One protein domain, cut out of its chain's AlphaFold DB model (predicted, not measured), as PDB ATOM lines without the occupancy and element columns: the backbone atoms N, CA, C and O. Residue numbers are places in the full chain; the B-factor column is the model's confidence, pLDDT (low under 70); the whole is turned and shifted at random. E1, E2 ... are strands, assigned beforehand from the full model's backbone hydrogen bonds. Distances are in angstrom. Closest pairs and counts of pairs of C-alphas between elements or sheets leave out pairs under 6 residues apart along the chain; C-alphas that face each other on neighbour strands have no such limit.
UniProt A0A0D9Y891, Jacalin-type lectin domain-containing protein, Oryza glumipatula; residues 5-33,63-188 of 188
ATOM      1  N   HIS A   5     446.765 334.936 428.574       47.19
ATOM      2  CA  HIS A   5     447.346 335.544 427.386       47.19
ATOM      3  C   HIS A   5     448.755 336.010 427.742       47.19
ATOM      4  O   HIS A   5     448.933 337.013 428.434       47.19
ATOM      5  N   ALA A   6     449.755 335.230 427.343       55.41
ATOM      6  CA  ALA A   6     451.139 335.656 427.421       55.41
ATOM      7  C   ALA A   6     451.496 336.382 426.115       55.41
ATOM      8  O   ALA A   6     451.245 335.869 425.029       55.41
ATOM      9  N   GLU A   7     452.014 337.598 426.218       56.22
ATOM     10  CA  GLU A   7     452.434 338.415 425.079       56.22
ATOM     11  C   GLU A   7     453.936 338.622 425.175       56.22
ATOM     12  O   GLU A   7     454.433 339.093 426.199       56.22
ATOM     13  N   GLU A   8     454.660 338.242 424.128       55.19
ATOM     14  CA  GLU A   8     456.062 338.611 423.994       55.19
ATOM     15  C   GLU A   8     456.129 340.073 423.533       55.19
ATOM     16  O   GLU A   8     455.645 340.430 422.461       55.19
ATOM     17  N   GLU A   9     456.649 340.928 424.407       60.38
ATOM     18  CA  GLU A   9     456.991 342.322 424.138       60.38
ATOM     19  C   GLU A   9     458.406 342.407 423.527       60.38
ATOM     20  O   GLU A   9     459.148 341.420 423.485       60.38
ATOM     21  N   GLU A  10     458.818 343.599 423.082       51.44
ATOM     22  CA  GLU A  10     460.189 343.815 422.605       51.44
ATOM     23  C   GLU A  10     461.240 343.489 423.691       51.44
ATOM     24  O   GLU A  10     461.017 343.678 424.890       51.44
ATOM     25  N   GLU A  11     462.402 342.984 423.263       59.62
ATOM     26  CA  GLU A  11     463.529 342.554 424.112       59.62
ATOM     27  C   GLU A  11     463.288 341.344 425.043       59.62
ATOM     28  O   GLU A  11     463.758 341.320 426.189       59.62
ATOM     29  N   GLY A  12     462.577 340.312 424.570       58.75
ATOM     30  CA  GLY A  12     462.487 339.019 425.270       58.75
ATOM     31  C   GLY A  12     461.725 339.085 426.598       58.75
ATOM     32  O   GLY A  12     461.942 338.274 427.506       58.75
ATOM     33  N   LYS A  13     460.852 340.087 426.739       65.94
ATOM     34  CA  LYS A  13     459.965 340.255 427.884       65.94
ATOM     35  C   LYS A  13     458.624 339.595 427.587       65.94
ATOM     36  O   LYS A  13     457.915 339.988 426.676       65.94
ATOM     37  N   LEU A  14     458.249 338.619 428.397       68.62
ATOM     38  CA  LEU A  14     456.950 337.968 428.380       68.62
ATOM     39  C   LEU A  14     456.019 338.612 429.417       68.62
ATOM     40  O   LEU A  14     456.211 338.478 430.630       68.62
ATOM     41  N   SER A  15     454.989 339.298 428.938       68.44
ATOM     42  CA  SER A  15     453.915 339.879 429.744       68.44
ATOM     43  C   SER A  15     452.814 338.843 429.953       68.44
ATOM     44  O   SER A  15     452.330 338.265 428.984       68.44
ATOM     45  N   LEU A  16     452.395 338.589 431.195       63.44
ATOM     46  CA  LEU A  16     451.301 337.663 431.497       63.44
ATOM     47  C   LEU A  16     450.033 338.466 431.791       63.44
ATOM     48  O   LEU A  16     449.875 339.046 432.868       63.44
ATOM     49  N   ARG A  17     449.092 338.490 430.845       53.44
ATOM     50  CA  ARG A  17     447.777 339.097 431.057       53.44
ATOM     51  C   ARG A  17     446.819 338.061 431.628       53.44
ATOM     52  O   ARG A  17     446.603 336.988 431.064       53.44
ATOM     53  N   ARG A  18     446.213 338.397 432.768       51.12
ATOM     54  CA  ARG A  18     445.188 337.563 433.394       51.12
ATOM     55  C   ARG A  18     443.860 337.689 432.669       51.12
ATOM     56  O   ARG A  18     443.250 338.753 432.682       51.12
ATOM     57  N   CYS A  19     443.352 336.559 432.199       38.06
ATOM     58  CA  CYS A  19     441.922 336.311 432.141       38.06
ATOM     59  C   CYS A  19     441.662 335.054 432.981       38.06
ATOM     60  O   CYS A  19     441.874 333.951 432.499       38.06
ATOM     61  N   GLY A  20     441.293 335.215 434.261       38.62
ATOM     62  CA  GLY A  20     441.024 334.103 435.192       38.62
ATOM     63  C   GLY A  20     442.230 333.197 435.504       38.62
ATOM     64  O   GLY A  20     443.230 333.186 434.799       38.62
ATOM     65  N   ALA A  21     442.192 332.476 436.623       37.84
ATOM     66  CA  ALA A  21     443.315 331.663 437.094       37.84
ATOM     67  C   ALA A  21     443.627 330.480 436.151       37.84
ATOM     68  O   ALA A  21     442.809 329.576 436.011       37.84
ATOM     69  N   ALA A  22     444.824 330.458 435.557       37.12
ATOM     70  CA  ALA A  22     445.443 329.255 434.996       37.12
ATOM     71  C   ALA A  22     446.973 329.413 434.949       37.12
ATOM     72  O   ALA A  22     447.486 330.496 434.676       37.12
ATOM     73  N   GLY A  23     447.703 328.352 435.289       40.50
ATOM     74  CA  GLY A  23     449.156 328.358 435.438       40.50
ATOM     75  C   GLY A  23     449.944 328.362 434.130       40.50
ATOM     76  O   GLY A  23     449.514 327.831 433.107       40.50
ATOM     77  N   VAL A  24     451.148 328.932 434.193       43.09
ATOM     78  CA  VAL A  24     452.227 328.669 433.233       43.09
ATOM     79  C   VAL A  24     452.828 327.301 433.578       43.09
ATOM     80  O   VAL A  24     453.113 327.040 434.743       43.09
ATOM     81  N   THR A  25     453.017 326.431 432.590       36.09
ATOM     82  CA  THR A  25     453.733 325.154 432.720       36.09
ATOM     83  C   THR A  25     455.142 325.317 432.146       36.09
ATOM     84  O   THR A  25     455.330 325.718 431.001       36.09
ATOM     85  N   LEU A  26     456.180 325.045 432.932       34.84
ATOM     86  CA  LEU A  26     457.555 325.219 432.461       34.84
ATOM     87  C   LEU A  26     458.027 323.979 431.693       34.84
ATOM     88  O   LEU A  26     457.970 322.864 432.218       34.84
ATOM     89  N   LEU A  27     458.543 324.164 430.474       34.59
ATOM     90  CA  LEU A  27     459.079 323.072 429.664       34.59
ATOM     91  C   LEU A  27     460.561 323.307 429.355       34.59
ATOM     92  O   LEU A  27     460.908 324.259 428.665       34.59
ATOM     93  N   SER A  28     461.404 322.373 429.807       31.41
ATOM     94  CA  SER A  28     462.833 322.233 429.478       31.41
ATOM     95  C   SER A  28     463.699 323.431 429.850       31.41
ATOM     96  O   SER A  28     463.804 324.380 429.077       31.41
ATOM     97  N   LEU A  29     464.408 323.330 430.979       35.50
ATOM     98  CA  LEU A  29     465.777 323.836 430.995       35.50
ATOM     99  C   LEU A  29     466.777 322.690 431.035       35.50
ATOM    100  O   LEU A  29     466.389 321.525 431.128       35.50
ATOM    101  N   LEU A  30     468.048 323.027 430.835       37.50
ATOM    102  CA  LEU A  30     469.105 322.066 430.580       37.50
ATOM    103  C   LEU A  30     470.263 322.279 431.531       37.50
ATOM    104  O   LEU A  30     470.664 323.418 431.755       37.50
ATOM    105  N   SER A  31     470.790 321.199 432.104       31.34
ATOM    106  CA  SER A  31     471.991 321.251 432.941       31.34
ATOM    107  C   SER A  31     472.863 320.024 432.708       31.34
ATOM    108  O   SER A  31     472.325 318.930 432.531       31.34
ATOM    109  N   PRO A  32     474.197 320.156 432.739       31.95
ATOM    110  CA  PRO A  32     475.084 319.008 432.686       31.95
ATOM    111  C   PRO A  32     475.192 318.397 434.089       31.95
ATOM    112  O   PRO A  32     475.970 318.864 434.917       31.95
ATOM    113  N   VAL A  33     474.421 317.345 434.383       37.53
ATOM    114  CA  VAL A  33     474.677 316.492 435.556       37.53
ATOM    115  C   VAL A  33     474.764 315.034 435.118       37.53
ATOM    116  O   VAL A  33     473.830 314.454 434.573       37.53
ATOM    117  N   ASP A  63     447.007 329.852 451.597       62.94
ATOM    118  CA  ASP A  63     447.835 330.486 450.569       62.94
ATOM    119  C   ASP A  63     449.258 329.895 450.638       62.94
ATOM    120  O   ASP A  63     450.256 330.597 450.803       62.94
ATOM    121  N   GLU A  64     449.331 328.561 450.623       81.94
ATOM    122  CA  GLU A  64     450.553 327.794 450.767       81.94
ATOM    123  C   GLU A  64     451.322 327.840 449.449       81.94
ATOM    124  O   GLU A  64     450.805 327.564 448.363       81.94
ATOM    125  N   ILE A  65     452.581 328.247 449.559       87.69
ATOM    126  CA  ILE A  65     453.501 328.349 448.441       87.69
ATOM    127  C   ILE A  65     454.374 327.098 448.409       87.69
ATOM    128  O   ILE A  65     455.110 326.803 449.347       87.69
ATOM    129  N   ILE A  66     454.306 326.361 447.309       90.25
ATOM    130  CA  ILE A  66     455.100 325.158 447.099       90.25
ATOM    131  C   ILE A  66     456.378 325.567 446.370       90.25
ATOM    132  O   ILE A  66     456.330 326.076 445.248       90.25
ATOM    133  N   LYS A  67     457.531 325.345 447.001       91.62
ATOM    134  CA  LYS A  67     458.846 325.575 446.396       91.62
ATOM    135  C   LYS A  67     459.370 324.268 445.799       91.62
ATOM    136  O   LYS A  67     459.525 323.287 446.518       91.62
ATOM    137  N   ILE A  68     459.650 324.253 444.496       89.94
ATOM    138  CA  ILE A  68     460.151 323.075 443.767       89.94
ATOM    139  C   ILE A  68     461.469 323.367 443.045       89.94
ATOM    140  O   ILE A  68     461.792 324.525 442.763       89.94
ATOM    141  N   GLY A  69     462.221 322.310 442.737       88.44
ATOM    142  CA  GLY A  69     463.580 322.398 442.203       88.44
ATOM    143  C   GLY A  69     464.641 322.375 443.314       88.44
ATOM    144  O   GLY A  69     464.354 321.993 444.443       88.44
ATOM    145  N   MET A  70     465.885 322.776 443.057       89.25
ATOM    146  CA  MET A  70     466.399 323.431 441.846       89.25
ATOM    147  C   MET A  70     466.860 322.456 440.757       89.25
ATOM    148  O   MET A  70     467.352 321.370 441.048       89.25
ATOM    149  N   TRP A  71     466.731 322.880 439.504       88.56
ATOM    150  CA  TRP A  71     467.273 322.189 438.340       88.56
ATOM    151  C   TRP A  71     468.362 323.051 437.730       88.56
ATOM    152  O   TRP A  71     468.155 324.243 437.486       88.56
ATOM    153  N   GLY A  72     469.536 322.469 437.562       86.50
ATOM    154  CA  GLY A  72     470.728 323.282 437.456       86.50
ATOM    155  C   GLY A  72     471.977 322.572 437.904       86.50
ATOM    156  O   GLY A  72     471.955 321.426 438.358       86.50
ATOM    157  N   ALA A  73     473.055 323.332 437.866       84.56
ATOM    158  CA  ALA A  73     474.258 323.044 438.610       84.56
ATOM    159  C   ALA A  73     474.269 323.751 439.977       84.56
ATOM    160  O   ALA A  73     473.456 324.620 440.278       84.56
ATOM    161  N   SER A  74     475.202 323.361 440.843       86.75
ATOM    162  CA  SER A  74     475.298 323.856 442.223       86.75
ATOM    163  C   SER A  74     476.183 325.100 442.393       86.75
ATOM    164  O   SER A  74     476.358 325.575 443.515       86.75
ATOM    165  N   ASN A  75     476.777 325.612 441.315       83.94
ATOM    166  CA  ASN A  75     477.629 326.803 441.306       83.94
ATOM    167  C   ASN A  75     476.817 328.101 441.439       83.94
ATOM    168  O   ASN A  75     475.611 328.138 441.197       83.94
ATOM    169  N   GLY A  76     477.506 329.176 441.817       86.88
ATOM    170  CA  GLY A  76     476.941 330.515 441.962       86.88
ATOM    171  C   GLY A  76     476.176 330.755 443.265       86.88
ATOM    172  O   GLY A  76     475.921 329.832 444.055       86.88
ATOM    173  N   THR A  77     475.816 332.019 443.489       92.31
ATOM    174  CA  THR A  77     475.076 332.479 444.671       92.31
ATOM    175  C   THR A  77     473.610 332.060 444.610       92.31
ATOM    176  O   THR A  77     473.002 332.068 443.543       92.31
ATOM    177  N   SER A  78     473.034 331.685 445.756       94.06
ATOM    178  CA  SER A  78     471.605 331.376 445.868       94.06
ATOM    179  C   SER A  78     470.784 332.655 445.971       94.06
ATOM    180  O   SER A  78     471.042 333.486 446.837       94.06
ATOM    181  N   HIS A  79     469.750 332.755 445.145       95.19
ATOM    182  CA  HIS A  79     468.789 333.847 445.122       95.19
ATOM    183  C   HIS A  79     467.395 333.326 445.457       95.19
ATOM    184  O   HIS A  79     466.903 332.389 444.826       95.19
ATOM    185  N   ASP A  80     466.765 333.936 446.459       95.44
ATOM    186  CA  ASP A  80     465.473 333.507 446.992       95.44
ATOM    187  C   ASP A  80     464.603 334.708 447.372       95.44
ATOM    188  O   ASP A  80     465.120 335.792 447.652       95.44
ATOM    189  N   ILE A  81     463.282 334.526 447.400       91.88
ATOM    190  CA  ILE A  81     462.354 335.564 447.864       91.88
ATOM    191  C   ILE A  81     462.072 335.330 449.350       91.88
ATOM    192  O   ILE A  81     461.323 334.422 449.703       91.88
ATOM    193  N   VAL A  82     462.670 336.152 450.218       85.94
ATOM    194  CA  VAL A  82     462.594 335.964 451.680       85.94
ATOM    195  C   VAL A  82     461.493 336.812 452.326       85.94
ATOM    196  O   VAL A  82     460.794 336.342 453.218       85.94
ATOM    197  N   GLU A  83     461.304 338.054 451.876       83.94
ATOM    198  CA  GLU A  83     460.499 339.037 452.624       83.94
ATOM    199  C   GLU A  83     459.061 339.207 452.116       83.94
ATOM    200  O   GLU A  83     458.157 339.528 452.890       83.94
ATOM    201  N   ALA A  84     458.827 338.995 450.820       89.88
ATOM    202  CA  ALA A  84     457.544 339.268 450.175       89.88
ATOM    203  C   ALA A  84     457.068 338.044 449.376       89.88
ATOM    204  O   ALA A  84     457.357 337.941 448.186       89.88
ATOM    205  N   PRO A  85     456.337 337.098 449.998       91.25
ATOM    206  CA  PRO A  85     455.920 335.872 449.326       91.25
ATOM    207  C   PRO A  85     455.134 336.170 448.039       91.25
ATOM    208  O   PRO A  85     454.135 336.901 448.088       91.25
ATOM    209  N   PRO A  86     455.538 335.608 446.888       93.12
ATOM    210  CA  PRO A  86     454.910 335.925 445.618       93.12
ATOM    211  C   PRO A  86     453.535 335.270 445.515       93.12
ATOM    212  O   PRO A  86     453.403 334.072 445.751       93.12
ATOM    213  N   LYS A  87     452.517 336.053 445.148       91.00
ATOM    214  CA  LYS A  87     451.127 335.610 444.990       91.00
ATOM    215  C   LYS A  87     450.730 335.415 443.542       91.00
ATOM    216  O   LYS A  87     450.119 334.400 443.213       91.00
ATOM    217  N   ASP A  88     451.082 336.366 442.684       89.75
ATOM    218  CA  ASP A  88     450.704 336.343 441.274       89.75
ATOM    219  C   ASP A  88     451.864 336.805 440.394       89.75
ATOM    220  O   ASP A  88     452.348 337.922 440.551       89.75
ATOM    221  N   LEU A  89     452.290 335.979 439.441       89.25
ATOM    222  CA  LEU A  89     453.312 336.372 438.473       89.25
ATOM    223  C   LEU A  89     452.713 337.307 437.413       89.25
ATOM    224  O   LEU A  89     451.642 337.025 436.877       89.25
ATOM    225  N   ILE A  90     453.400 338.413 437.119       87.75
ATOM    226  CA  ILE A  90     452.931 339.466 436.200       87.75
ATOM    227  C   ILE A  90     453.717 339.443 434.892       87.75
ATOM    228  O   ILE A  90     453.141 339.525 433.815       87.75
ATOM    229  N   SER A  91     455.043 339.364 434.963       86.00
ATOM    230  CA  SER A  91     455.886 339.310 433.766       86.00
ATOM    231  C   SER A  91     457.205 338.626 434.060       86.00
ATOM    232  O   SER A  91     457.662 338.605 435.203       86.00
ATOM    233  N   ILE A  92     457.807 338.089 433.009       89.44
ATOM    234  CA  ILE A  92     459.141 337.506 433.001       89.44
ATOM    235  C   ILE A  92     459.910 338.199 431.881       89.44
ATOM    236  O   ILE A  92     459.349 338.498 430.839       89.44
ATOM    237  N   GLN A  93     461.191 338.451 432.063       89.19
ATOM    238  CA  GLN A  93     462.097 338.894 431.023       89.19
ATOM    239  C   GLN A  93     463.364 338.068 431.133       89.19
ATOM    240  O   GLN A  93     463.956 337.958 432.210       89.19
ATOM    241  N   ILE A  94     463.764 337.487 430.010       88.81
ATOM    242  CA  ILE A  94     464.983 336.698 429.921       88.81
ATOM    243  C   ILE A  94     465.954 337.437 429.019       88.81
ATOM    244  O   ILE A  94     465.619 337.771 427.885       88.81
ATOM    245  N   LYS A  95     467.167 337.674 429.525       87.69
ATOM    246  CA  LYS A  95     468.297 338.060 428.678       87.69
ATOM    247  C   LYS A  95     469.199 336.855 428.492       87.69
ATOM    248  O   LYS A  95     469.564 336.202 429.470       87.69
ATOM    249  N   SER A  96     469.517 336.582 427.237       84.25
ATOM    250  CA  SER A  96     470.325 335.443 426.827       84.25
ATOM    251  C   SER A  96     471.074 335.755 425.541       84.25
ATOM    252  O   SER A  96     470.487 336.371 424.647       84.25
ATOM    253  N   ILE A  97     472.295 335.242 425.417       79.69
ATOM    254  CA  ILE A  97     472.975 335.051 424.128       79.69
ATOM    255  C   ILE A  97     473.017 333.545 423.831       79.69
ATOM    256  O   ILE A  97     472.055 333.013 423.278       79.69
ATOM    257  N   ASP A  98     474.061 332.843 424.276       78.75
ATOM    258  CA  ASP A  98     474.145 331.376 424.204       78.75
ATOM    259  C   ASP A  98     473.636 330.701 425.492       78.75
ATOM    260  O   ASP A  98     473.127 329.581 425.445       78.75
ATOM    261  N   THR A  99     473.709 331.397 426.630       83.00
ATOM    262  CA  THR A  99     473.246 330.941 427.951       83.00
ATOM    263  C   THR A  99     472.138 331.834 428.502       83.00
ATOM    264  O   THR A  99     471.913 332.939 428.015       83.00
ATOM    265  N   ILE A 100     471.423 331.376 429.536       87.44
ATOM    266  CA  ILE A 100     470.503 332.240 430.280       87.44
ATOM    267  C   ILE A 100     471.315 333.120 431.227       87.44
ATOM    268  O   ILE A 100     471.758 332.682 432.289       87.44
ATOM    269  N   ASP A 101     471.483 334.382 430.856       87.31
ATOM    270  CA  ASP A 101     472.352 335.304 431.583       87.31
ATOM    271  C   ASP A 101     471.611 336.016 432.705       87.31
ATOM    272  O   ASP A 101     472.150 336.199 433.798       87.31
ATOM    273  N   ARG A 102     470.359 336.407 432.444       90.19
ATOM    274  CA  ARG A 102     469.529 337.137 433.402       90.19
ATOM    275  C   ARG A 102     468.083 336.688 433.357       90.19
ATOM    276  O   ARG A 102     467.457 336.665 432.298       90.19
ATOM    277  N   LEU A 103     467.543 336.456 434.546       92.12
ATOM    278  CA  LEU A 103     466.123 336.282 434.792       92.12
ATOM    279  C   LEU A 103     465.609 337.495 435.566       92.12
ATOM    280  O   LEU A 103     465.974 337.720 436.720       92.12
ATOM    281  N   THR A 104     464.738 338.269 434.935       92.62
ATOM    282  CA  THR A 104     464.004 339.358 435.575       92.62
ATOM    283  C   THR A 104     462.530 338.989 435.605       92.62
ATOM    284  O   THR A 104     462.001 338.481 434.628       92.62
ATOM    285  N   PHE A 105     461.837 339.227 436.708       92.75
ATOM    286  CA  PHE A 105     460.397 339.004 436.766       92.75
ATOM    287  C   PHE A 105     459.726 339.988 437.712       92.75
ATOM    288  O   PHE A 105     460.332 340.482 438.664       92.75
ATOM    289  N   THR A 106     458.459 340.263 437.436       92.62
ATOM    290  CA  THR A 106     457.600 341.079 438.289       92.62
ATOM    291  C   THR A 106     456.467 340.211 438.805       92.62
ATOM    292  O   THR A 106     455.850 339.478 438.029       92.62
ATOM    293  N   TYR A 107     456.166 340.307 440.094       92.88
ATOM    294  CA  TYR A 107     455.057 339.602 440.728       92.88
ATOM    295  C   TYR A 107     454.285 340.525 441.670       92.88
ATOM    296  O   TYR A 107     454.781 341.563 442.092       92.88
ATOM    297  N   LYS A 108     453.057 340.140 442.007       93.31
ATOM    298  CA  LYS A 108     452.261 340.734 443.077       93.31
ATOM    299  C   LYS A 108     452.482 339.937 444.357       93.31
ATOM    300  O   LYS A 108     452.347 338.713 444.325       93.31
ATOM    301  N   ASP A 109     452.833 340.593 445.456       92.94
ATOM    302  CA  ASP A 109     452.974 339.954 446.768       92.94
ATOM    303  C   ASP A 109     451.605 339.688 447.428       92.94
ATOM    304  O   ASP A 109     450.543 340.041 446.898       92.94
ATOM    305  N   THR A 110     451.605 339.049 448.599       88.94
ATOM    306  CA  THR A 110     450.375 338.758 449.361       88.94
ATOM    307  C   THR A 110     449.639 340.006 449.852       88.94
ATOM    308  O   THR A 110     448.425 339.949 450.045       88.94
ATOM    309  N   LYS A 111     450.339 341.137 450.007       90.88
ATOM    310  CA  LYS A 111     449.771 342.445 450.382       90.88
ATOM    311  C   LYS A 111     449.205 343.194 449.173       90.88
ATOM    312  O   LYS A 111     448.487 344.175 449.326       90.88
ATOM    313  N   GLY A 112     449.502 342.715 447.970       89.12
ATOM    314  CA  GLY A 112     449.053 343.276 446.715       89.12
ATOM    315  C   GLY A 112     450.021 344.263 446.065       89.12
ATOM    316  O   GLY A 112     449.655 344.846 445.042       89.12
ATOM    317  N   ASN A 113     451.236 344.432 446.591       93.50
ATOM    318  CA  ASN A 113     452.236 345.294 445.966       93.50
ATOM    319  C   ASN A 113     452.927 344.568 444.815       93.50
ATOM    320  O   ASN A 113     453.102 343.351 444.851       93.50
ATOM    321  N   GLN A 114     453.353 345.325 443.806       94.38
ATOM    322  CA  GLN A 114     454.176 344.787 442.728       94.38
ATOM    323  C   GLN A 114     455.649 344.830 443.122       94.38
ATOM    324  O   GLN A 114     456.168 345.883 443.480       94.38
ATOM    325  N   GLN A 115     456.317 343.690 443.010       95.50
ATOM    326  CA  GLN A 115     457.733 343.510 443.285       95.50
ATOM    327  C   GLN A 115     458.434 343.114 441.989       95.50
ATOM    328  O   GLN A 115     457.987 342.193 441.304       95.50
ATOM    329  N   LYS A 116     459.531 343.796 441.650       94.81
ATOM    330  CA  LYS A 116     460.383 343.463 440.502       94.81
ATOM    331  C   LYS A 116     461.712 342.919 441.006       94.81
ATOM    332  O   LYS A 116     462.398 343.580 441.776       94.81
ATOM    333  N   VAL A 117     462.079 341.736 440.532       94.88
ATOM    334  CA  VAL A 117     463.294 341.019 440.922       94.88
ATOM    335  C   VAL A 117     464.131 340.742 439.681       94.88
ATOM    336  O   VAL A 117     463.589 340.491 438.605       94.88
ATOM    337  N   SER A 118     465.453 340.820 439.811       94.00
ATOM    338  CA  SER A 118     466.394 340.553 438.724       94.00
ATOM    339  C   SER A 118     467.618 339.816 439.247       94.00
ATOM    340  O   SER A 118     468.308 340.334 440.121       94.00
ATOM    341  N   TRP A 119     467.907 338.646 438.675       93.44
ATOM    342  CA  TRP A 119     469.041 337.791 439.038       93.44
ATOM    343  C   TRP A 119     469.867 337.413 437.809       93.44
ATOM    344  O   TRP A 119     469.312 337.269 436.718       93.44
ATOM    345  N   GLY A 120     471.176 337.237 437.997       88.44
ATOM    346  CA  GLY A 120     472.137 336.933 436.934       88.44
ATOM    347  C   GLY A 120     473.001 338.129 436.510       88.44
ATOM    348  O   GLY A 120     472.980 339.190 437.142       88.44
ATOM    349  N   GLY A 121     473.775 337.957 435.437       84.31
ATOM    350  CA  GLY A 121     474.829 338.885 435.019       84.31
ATOM    351  C   GLY A 121     474.370 339.962 434.044       84.31
ATOM    352  O   GLY A 121     473.179 340.111 433.764       84.31
ATOM    353  N   ASN A 122     475.315 340.775 433.558       73.25
ATOM    354  CA  ASN A 122     475.056 341.951 432.709       73.25
ATOM    355  C   ASN A 122     475.368 341.755 431.216       73.25
ATOM    356  O   ASN A 122     475.456 342.759 430.519       73.25
ATOM    357  N   LEU A 123     475.443 340.496 430.749       66.50
ATOM    358  CA  LEU A 123     475.912 340.078 429.413       66.50
ATOM    359  C   LEU A 123     477.387 340.465 429.183       66.50
ATOM    360  O   LEU A 123     477.783 341.591 429.477       66.50
ATOM    361  N   GLY A 124     478.231 339.550 428.695       60.25
ATOM    362  CA  GLY A 124     479.619 339.940 428.396       60.25
ATOM    363  C   GLY A 124     480.680 338.856 428.234       60.25
ATOM    364  O   GLY A 124     481.813 339.216 427.931       60.25
ATOM    365  N   TYR A 125     480.368 337.568 428.407       56.91
ATOM    366  CA  TYR A 125     481.310 336.494 428.071       56.91
ATOM    367  C   TYR A 125     480.572 335.300 427.459       56.91
ATOM    368  O   TYR A 125     480.226 334.355 428.159       56.91
ATOM    369  N   ASP A 126     480.391 335.340 426.139       55.09
ATOM    370  CA  ASP A 126     479.668 334.344 425.323       55.09
ATOM    371  C   ASP A 126     480.488 333.067 425.075       55.09
ATOM    372  O   ASP A 126     480.426 332.435 424.022       55.09
ATOM    373  N   GLN A 127     481.333 332.698 426.033       57.41
ATOM    374  CA  GLN A 127     482.010 331.412 425.991       57.41
ATOM    375  C   GLN A 127     481.095 330.366 426.627       57.41
ATOM    376  O   GLN A 127     480.495 330.658 427.660       57.41
ATOM    377  N   PRO A 128     480.981 329.152 426.055       58.75
ATOM    378  CA  PRO A 128     480.212 328.074 426.657       58.75
ATOM    379  C   PRO A 128     480.765 327.789 428.051       58.75
ATOM    380  O   PRO A 128     481.823 327.172 428.202       58.75
ATOM    381  N   VAL A 129     480.082 328.282 429.081       64.56
ATOM    382  CA  VAL A 129     480.482 328.017 430.456       64.56
ATOM    383  C   VAL A 129     479.845 326.689 430.846       64.56
ATOM    384  O   VAL A 129     478.643 326.511 430.662       64.56
ATOM    385  N   PRO A 130     480.609 325.706 431.346       66.88
ATOM    386  CA  PRO A 130     479.992 324.509 431.887       66.88
ATOM    387  C   PRO A 130     479.139 324.885 433.106       66.88
ATOM    388  O   PRO A 130     479.409 325.875 433.788       66.88
ATOM    389  N   TYR A 131     478.156 324.041 433.429       77.38
ATOM    390  CA  TYR A 131     477.347 324.179 434.648       77.38
ATOM    391  C   TYR A 131     476.406 325.395 434.631       77.38
ATOM    392  O   TYR A 131     476.291 326.137 435.609       77.38
ATOM    393  N   THR A 132     475.725 325.584 433.505       82.06
ATOM    394  CA  THR A 132     474.754 326.656 433.279       82.06
ATOM    395  C   THR A 132     473.396 326.117 432.877       82.06
ATOM    396  O   THR A 132     473.248 324.982 432.419       82.06
ATOM    397  N   VAL A 133     472.397 326.973 433.038       85.50
ATOM    398  CA  VAL A 133     471.118 326.844 432.366       85.50
ATOM    399  C   VAL A 133     471.263 327.454 430.971       85.50
ATOM    400  O   VAL A 133     471.398 328.669 430.829       85.50
ATOM    401  N   ASN A 134     471.230 326.613 429.939       85.44
ATOM    402  CA  ASN A 134     471.522 327.056 428.569       85.44
ATOM    403  C   ASN A 134     470.310 327.598 427.829       85.44
ATOM    404  O   ASN A 134     470.423 328.583 427.110       85.44
ATOM    405  N   SER A 135     469.146 326.977 428.015       85.12
ATOM    406  CA  SER A 135     467.942 327.407 427.317       85.12
ATOM    407  C   SER A 135     466.689 327.336 428.166       85.12
ATOM    408  O   SER A 135     466.555 326.445 429.004       85.12
ATOM    409  N   LEU A 136     465.754 328.242 427.893       86.56
ATOM    410  CA  LEU A 136     464.468 328.348 428.576       86.56
ATOM    411  C   LEU A 136     463.319 328.344 427.584       86.56
ATOM    412  O   LEU A 136     463.374 329.010 426.555       86.56
ATOM    413  N   THR A 137     462.248 327.621 427.896       84.50
ATOM    414  CA  THR A 137     460.977 327.725 427.174       84.50
ATOM    415  C   THR A 137     459.819 327.673 428.167       84.50
ATOM    416  O   THR A 137     459.736 326.788 429.017       84.50
ATOM    417  N   PHE A 138     458.894 328.619 428.058       83.19
ATOM    418  CA  PHE A 138     457.649 328.593 428.822       83.19
ATOM    419  C   PHE A 138     456.531 328.048 427.952       83.19
ATOM    420  O   PHE A 138     456.433 328.383 426.773       83.19
ATOM    421  N   VAL A 139     455.670 327.220 428.536       80.31
ATOM    422  CA  VAL A 139     454.498 326.679 427.854       80.31
ATOM    423  C   VAL A 139     453.258 327.046 428.653       80.31
ATOM    424  O   VAL A 139     453.176 326.816 429.854       80.31
ATOM    425  N   THR A 140     452.272 327.674 428.032       75.56
ATOM    426  CA  THR A 140     451.028 327.992 428.744       75.56
ATOM    427  C   THR A 140     450.114 326.774 428.802       75.56
ATOM    428  O   THR A 140     450.309 325.795 428.083       75.56
ATOM    429  N   SER A 141     449.084 326.835 429.644       69.50
ATOM    430  CA  SER A 141     448.031 325.812 429.723       69.50
ATOM    431  C   SER A 141     447.314 325.549 428.387       69.50
ATOM    432  O   SER A 141     446.746 324.479 428.200       69.50
ATOM    433  N   GLU A 142     447.370 326.490 427.441       68.31
ATOM    434  CA  GLU A 142     446.863 326.343 426.066       68.31
ATOM    435  C   GLU A 142     447.836 325.623 425.120       68.31
ATOM    436  O   GLU A 142     447.547 325.463 423.937       68.31
ATOM    437  N   GLY A 143     449.021 325.240 425.599       71.44
ATOM    438  CA  GLY A 143     450.072 324.651 424.775       71.44
ATOM    439  C   GLY A 143     450.855 325.666 423.935       71.44
ATOM    440  O   GLY A 143     451.691 325.260 423.125       71.44
ATOM    441  N   ARG A 144     450.638 326.977 424.124       74.25
ATOM    442  CA  ARG A 144     451.451 328.007 423.458       74.25
ATOM    443  C   ARG A 144     452.844 328.026 424.061       74.25
ATOM    444  O   ARG A 144     452.989 327.998 425.281       74.25
ATOM    445  N   ARG A 145     453.857 328.091 423.204       80.25
ATOM    446  CA  ARG A 145     455.270 328.093 423.589       80.25
ATOM    447  C   ARG A 145     455.825 329.505 423.432       80.25
ATOM    448  O   ARG A 145     455.598 330.118 422.397       80.25
ATOM    449  N   TYR A 146     456.549 329.974 424.440       78.62
ATOM    450  CA  TYR A 146     457.253 331.256 424.453       78.62
ATOM    451  C   TYR A 146     458.727 331.000 424.762       78.62
ATOM    452  O   TYR A 146     459.043 330.197 425.650       78.62
ATOM    453  N   GLY A 147     459.616 331.646 424.014       69.19
ATOM    454  CA  GLY A 147     461.015 331.233 423.875       69.19
ATOM    455  C   GLY A 147     461.220 330.386 422.610       69.19
ATOM    456  O   GLY A 147     460.304 330.210 421.813       69.19
ATOM    457  N   THR A 148     462.379 329.795 422.344       78.88
ATOM    458  CA  THR A 148     463.477 329.431 423.243       78.88
ATOM    459  C   THR A 148     464.510 330.546 423.413       78.88
ATOM    460  O   THR A 148     465.085 331.008 422.434       78.88
ATOM    461  N   TRP A 149     464.772 330.942 424.660       82.00
ATOM    462  CA  TRP A 149     465.905 331.814 424.990       82.00
ATOM    463  C   TRP A 149     467.166 330.986 425.180       82.00
ATOM    464  O   TRP A 149     467.072 329.870 425.692       82.00
ATOM    465  N   GLY A 150     468.317 331.547 424.812       81.81
ATOM    466  CA  GLY A 150     469.609 330.865 424.811       81.81
ATOM    467  C   GLY A 150     469.716 329.761 423.755       81.81
ATOM    468  O   GLY A 150     468.845 329.605 422.894       81.81
ATOM    469  N   LYS A 151     470.798 328.978 423.809       82.75
ATOM    470  CA  LYS A 151     471.128 327.988 422.781       82.75
ATOM    471  C   LYS A 151     471.367 326.613 423.382       82.75
ATOM    472  O   LYS A 151     472.203 326.423 424.255       82.75
ATOM    473  N   ARG A 152     470.658 325.617 422.849       78.56
ATOM    474  CA  ARG A 152     470.831 324.219 423.245       78.56
ATOM    475  C   ARG A 152     472.210 323.697 422.828       78.56
ATOM    476  O   ARG A 152     472.537 323.678 421.640       78.56
ATOM    477  N   GLY A 153     472.972 323.207 423.800       74.25
ATOM    478  CA  GLY A 153     474.212 322.464 423.609       74.25
ATOM    479  C   GLY A 153     473.983 321.005 423.196       74.25
ATOM    480  O   GLY A 153     472.882 320.454 423.296       74.25
ATOM    481  N   LYS A 154     475.044 320.352 422.713       76.88
ATOM    482  CA  LYS A 154     475.007 318.936 422.308       76.88
ATOM    483  C   LYS A 154     474.814 317.995 423.505       76.88
ATOM    484  O   LYS A 154     474.077 317.019 423.381       76.88
ATOM    485  N   ASP A 155     475.421 318.333 424.640       78.62
ATOM    486  CA  ASP A 155     475.473 317.503 425.854       78.62
ATOM    487  C   ASP A 155     474.456 317.941 426.930       78.62
ATOM    488  O   ASP A 155     474.525 317.546 428.095       78.62
ATOM    489  N   ASP A 156     473.494 318.770 426.533       78.19
ATOM    490  CA  ASP A 156     472.471 319.333 427.403       78.19
ATOM    491  C   ASP A 156     471.384 318.305 427.777       78.19
ATOM    492  O   ASP A 156     470.905 317.553 426.921       78.19
ATOM    493  N   THR A 157     470.946 318.312 429.045       79.25
ATOM    494  CA  THR A 157     469.921 317.386 429.581       79.25
ATOM    495  C   THR A 157     468.623 318.085 429.965       79.25
ATOM    496  O   THR A 157     468.627 318.901 430.880       79.25
ATOM    497  N   ASP A 158     467.512 317.709 429.327       78.31
ATOM    498  CA  ASP A 158     466.154 318.245 429.529       78.31
ATOM    499  C   ASP A 158     465.600 318.003 430.941       78.31
ATOM    500  O   ASP A 158     465.531 316.866 431.402       78.31
ATOM    501  N   PHE A 159     465.060 319.048 431.579       77.12
ATOM    502  CA  PHE A 159     464.121 318.895 432.693       77.12
ATOM    503  C   PHE A 159     462.763 319.530 432.406       77.12
ATOM    504  O   PHE A 159     462.651 320.665 431.961       77.12
ATOM    505  N   LYS A 160     461.686 318.806 432.691       78.81
ATOM    506  CA  LYS A 160     460.313 319.256 432.438       78.81
ATOM    507  C   LYS A 160     459.547 319.281 433.746       78.81
ATOM    508  O   LYS A 160     459.600 318.311 434.495       78.81
ATOM    509  N   VAL A 161     458.840 320.376 434.003       79.50
ATOM    510  CA  VAL A 161     458.078 320.562 435.238       79.50
ATOM    511  C   VAL A 161     456.605 320.701 434.865       79.50
ATOM    512  O   VAL A 161     456.139 321.819 434.628       79.50
ATOM    513  N   PRO A 162     455.869 319.579 434.747       71.69
ATOM    514  CA  PRO A 162     454.440 319.638 434.496       71.69
ATOM    515  C   PRO A 162     453.755 320.257 435.718       71.69
ATOM    516  O   PRO A 162     453.762 319.689 436.808       71.69
ATOM    517  N   VAL A 163     453.171 321.440 435.542       74.31
ATOM    518  CA  VAL A 163     452.331 322.068 436.564       74.31
ATOM    519  C   VAL A 163     450.898 321.625 436.279       74.31
ATOM    520  O   VAL A 163     450.140 322.324 435.619       74.31
ATOM    521  N   GLU A 164     450.549 320.411 436.714       70.19
ATOM    522  CA  GLU A 164     449.210 319.836 436.485       70.19
ATOM    523  C   GLU A 164     448.119 320.585 437.256       70.19
ATOM    524  O   GLU A 164     446.986 320.718 436.790       70.19
ATOM    525  N   LYS A 165     448.462 321.067 438.457       73.38
ATOM    526  CA  LYS A 165     447.582 321.832 439.339       73.38
ATOM    527  C   LYS A 165     448.348 323.011 439.920       73.38
ATOM    528  O   LYS A 165     449.461 322.848 440.417       73.38
ATOM    529  N   GLY A 166     447.727 324.182 439.860       80.25
ATOM    530  CA  GLY A 166     448.293 325.434 440.342       80.25
ATOM    531  C   GLY A 166     448.899 326.309 439.250       80.25
ATOM    532  O   GLY A 166     448.702 326.110 438.048       80.25
ATOM    533  N   ARG A 167     449.617 327.339 439.690       85.00
ATOM    534  CA  ARG A 167     450.238 328.359 438.848       85.00
ATOM    535  C   ARG A 167     451.618 328.732 439.363       85.00
ATOM    536  O   ARG A 167     451.825 328.834 440.570       85.00
ATOM    537  N   ILE A 168     452.538 328.996 438.438       89.38
ATOM    538  CA  ILE A 168     453.822 329.612 438.769       89.38
ATOM    539  C   ILE A 168     453.559 331.047 439.231       89.38
ATOM    540  O   ILE A 168     452.912 331.826 438.530       89.38
ATOM    541  N   VAL A 169     454.055 331.388 440.417       92.00
ATOM    542  CA  VAL A 169     453.906 332.722 441.023       92.00
ATOM    543  C   VAL A 169     455.233 333.467 441.136       92.00
ATOM    544  O   VAL A 169     455.244 334.684 441.274       92.00
ATOM    545  N   GLY A 170     456.349 332.750 441.029       92.81
ATOM    546  CA  GLY A 170     457.690 333.308 441.085       92.81
ATOM    547  C   GLY A 170     458.752 332.239 440.865       92.81
ATOM    548  O   GLY A 170     458.447 331.062 440.654       92.81
ATOM    549  N   PHE A 171     460.003 332.667 440.964       94.88
ATOM    550  CA  PHE A 171     461.181 331.831 440.767       94.88
ATOM    551  C   PHE A 171     462.105 331.948 441.974       94.88
ATOM    552  O   PHE A 171     462.068 332.950 442.682       94.88
ATOM    553  N   HIS A 172     462.950 330.942 442.166       95.25
ATOM    554  CA  HIS A 172     464.210 331.036 442.910       95.25
ATOM    555  C   HIS A 172     465.328 330.551 441.986       95.25
ATOM    556  O   HIS A 172     465.053 329.852 441.008       95.25
ATOM    557  N   ALA A 173     466.568 330.965 442.212       94.81
ATOM    558  CA  ALA A 173     467.650 330.650 441.282       94.81
ATOM    559  C   ALA A 173     468.998 330.520 441.981       94.81
ATOM    560  O   ALA A 173     469.188 330.984 443.103       94.81
ATOM    561  N   ARG A 174     469.962 329.923 441.283       93.69
ATOM    562  CA  ARG A 174     471.380 330.159 441.537       93.69
ATOM    563  C   ARG A 174     472.001 330.833 440.332       93.69
ATOM    564  O   ARG A 174     471.623 330.546 439.195       93.69
ATOM    565  N   GLY A 175     472.946 331.723 440.587       88.81
ATOM    566  CA  GLY A 175     473.680 332.373 439.518       88.81
ATOM    567  C   GLY A 175     474.396 333.632 439.963       88.81
ATOM    568  O   GLY A 175     473.966 334.307 440.896       88.81
ATOM    569  N   ASP A 176     475.466 333.949 439.244       85.44
ATOM    570  CA  ASP A 176     476.199 335.207 439.377       85.44
ATOM    571  C   ASP A 176     476.220 335.900 438.008       85.44
ATOM    572  O   ASP A 176     475.312 336.661 437.693       85.44
ATOM    573  N   GLY A 177     477.198 335.579 437.152       84.62
ATOM    574  CA  GLY A 177     477.273 336.088 435.775       84.62
ATOM    575  C   GLY A 177     476.223 335.503 434.823       84.62
ATOM    576  O   GLY A 177     475.917 336.109 433.802       84.62
ATOM    577  N   PHE A 178     475.655 334.356 435.178       86.44
ATOM    578  CA  PHE A 178     474.639 333.615 434.434       86.44
ATOM    579  C   PHE A 178     473.797 332.804 435.417       86.44
ATOM    580  O   PHE A 178     474.203 332.586 436.565       86.44
ATOM    581  N   ILE A 179     472.636 332.333 434.973       90.00
ATOM    582  CA  ILE A 179     471.795 331.423 435.746       90.00
ATOM    583  C   ILE A 179     472.388 330.013 435.661       90.00
ATOM    584  O   ILE A 179     472.505 329.426 434.587       90.00
ATOM    585  N   SER A 180     472.776 329.458 436.806       89.50
ATOM    586  CA  SER A 180     473.296 328.092 436.928       89.50
ATOM    587  C   SER A 180     472.219 327.088 437.315       89.50
ATOM    588  O   SER A 180     472.289 325.924 436.921       89.50
ATOM    589  N   ALA A 181     471.211 327.536 438.064       91.38
ATOM    590  CA  ALA A 181     470.058 326.737 438.441       91.38
ATOM    591  C   ALA A 181     468.809 327.592 438.580       91.38
ATOM    592  O   ALA A 181     468.879 328.762 438.948       91.38
ATOM    593  N   ILE A 182     467.653 326.979 438.371       92.88
ATOM    594  CA  ILE A 182     466.359 327.609 438.606       92.88
ATOM    595  C   ILE A 182     465.473 326.682 439.426       92.88
ATOM    596  O   ILE A 182     465.566 325.457 439.348       92.88
ATOM    597  N   GLY A 183     464.550 327.262 440.166       93.00
ATOM    598  CA  GLY A 183     463.390 326.568 440.675       93.00
ATOM    599  C   GLY A 183     462.174 327.479 440.694       93.00
ATOM    600  O   GLY A 183     462.238 328.657 440.333       93.00
ATOM    601  N   LEU A 184     461.037 326.904 441.068       93.06
ATOM    602  CA  LEU A 184     459.739 327.555 440.938       93.06
ATOM    603  C   LEU A 184     459.039 327.657 442.275       93.06
ATOM    604  O   LEU A 184     459.141 326.767 443.122       93.06
ATOM    605  N   TYR A 185     458.267 328.724 442.402       92.69
ATOM    606  CA  TYR A 185     457.207 328.826 443.380       92.69
ATOM    607  C   TYR A 185     455.865 328.571 442.702       92.69
ATOM    608  O   TYR A 185     455.515 329.250 441.732       92.69
ATOM    609  N   ILE A 186     455.111 327.614 443.233       89.81
ATOM    610  CA  ILE A 186     453.784 327.228 442.764       89.81
ATOM    611  C   ILE A 186     452.763 327.562 443.847       89.81
ATOM    612  O   ILE A 186     453.000 327.305 445.026       89.81
ATOM    613  N   ARG A 187     451.614 328.103 443.448       88.50
ATOM    614  CA  ARG A 187     450.420 328.159 444.302       88.50
ATOM    615  C   ARG A 187     449.274 327.380 443.662       88.50
ATOM    616  O   ARG A 187     449.171 327.451 442.434       88.50
ATOM    617  N   PRO A 188     448.455 326.662 444.448       82.25
ATOM    618  CA  PRO A 188     447.254 325.991 443.954       82.25
ATOM    619  C   PRO A 188     446.280 326.917 443.205       82.25
ATOM    620  O   PRO A 188     446.295 328.158 443.420       82.25
TER     621      PRO A 188
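AT A GLANCE: This is residues 5 to 33 and 63 to 188 of the 188 residues of the protein "Jacalin-type lectin domain-containing protein" of Oryza glumipatula (UniProt A0A0D9Y891). Three antiparallel sheets stand as the walls of a rough three-sided prism, their strands running roughly along its length: E1 E2 E5 E6 E7 make the largest wall, E9 E8 E3 E10 the second and E4 E12 E11 the third. The long unnamed stretch of residues 73 to 85 is tied to E11 by a short antiparallel pairing of residues 78 to 79 with 173 to 174. The printed part has 155 residues, with no named helix and twelve strands, E1 to E12 in chain order; the class is all strand. The whole is compact, with a radius of gyration of the C-alphas of 14.5 A, and spans 41 by 33 by 29 A.

HOW THE PARTS SIT: E1, residues 5 to 9, and E2, residues 13 to 17, form a hairpin, with N 7 and O 15 within hydrogen-bond range at 2.9 A. E2 is the antiparallel neighbour of E5, residues 86 to 96, with N 14 and O 92 at 2.7 A. E5 bends by 69 degrees at residue 90. E5, E6, residues 100 to 109, and E7, residues 114 to 120, are a meander, each strand the antiparallel neighbour of the one before; N 93 and O 104 are 2.7 A apart, N 117 and O 105 2.8 A. This sheet is strongly twisted. In the second sheet E3, residues 24 to 30, is an inner strand and the antiparallel neighbour of E8, residues 135 to 140, and of E10, residues 158 to 161, with N 25 and O 139 within hydrogen-bond range at 2.8 A and N 159 and O 29 at 2.8 A. E8 and E9, residues 145 to 150, form a hairpin, with N 146 and O 138 at 2.8 A. In the third sheet, also strongly twisted, E12, residues 179 to 187, is the inner strand and the antiparallel neighbour of E4, residues 66 to 72, and of E11, residues 167 to 175, with N 66 and O 186 within hydrogen-bond range at 2.8 A and N 174 and O 181 at 2.8 A. The sheets make a stack of sheets, face to face in turn: the facing parts are 10.2 A centre to centre for the first and second, 10.5 A for the second and third. The closest C-alphas of E5 and E11 are those of Leu 89 and Val 169, 4.5 A apart.

IN THESE COORDINATES: E1 begins at C-alpha 5, (447.346, 335.544, 427.386). The longer strands measure, from first to last C-alpha, 24.3 A for E5, 25.3 A for E6, 23.8 A for E11 and 23.3 A for E12, which ends at C-alpha 187, (450.420, 328.159, 444.302).

THE WHOLE: The C-alphas of Lys 111 and Lys 154 are the two farthest apart, 44.5 A. Residues 34 to 62 are not printed, and C-alphas 33 and 63 are 33.8 A apart across the cut. The links E4 to E5 and E7 to E8 are long. Mean pLDDT of the printed part is 77.2; 41 residues are under 70, among them residues 5 to 33 and 123 to 130.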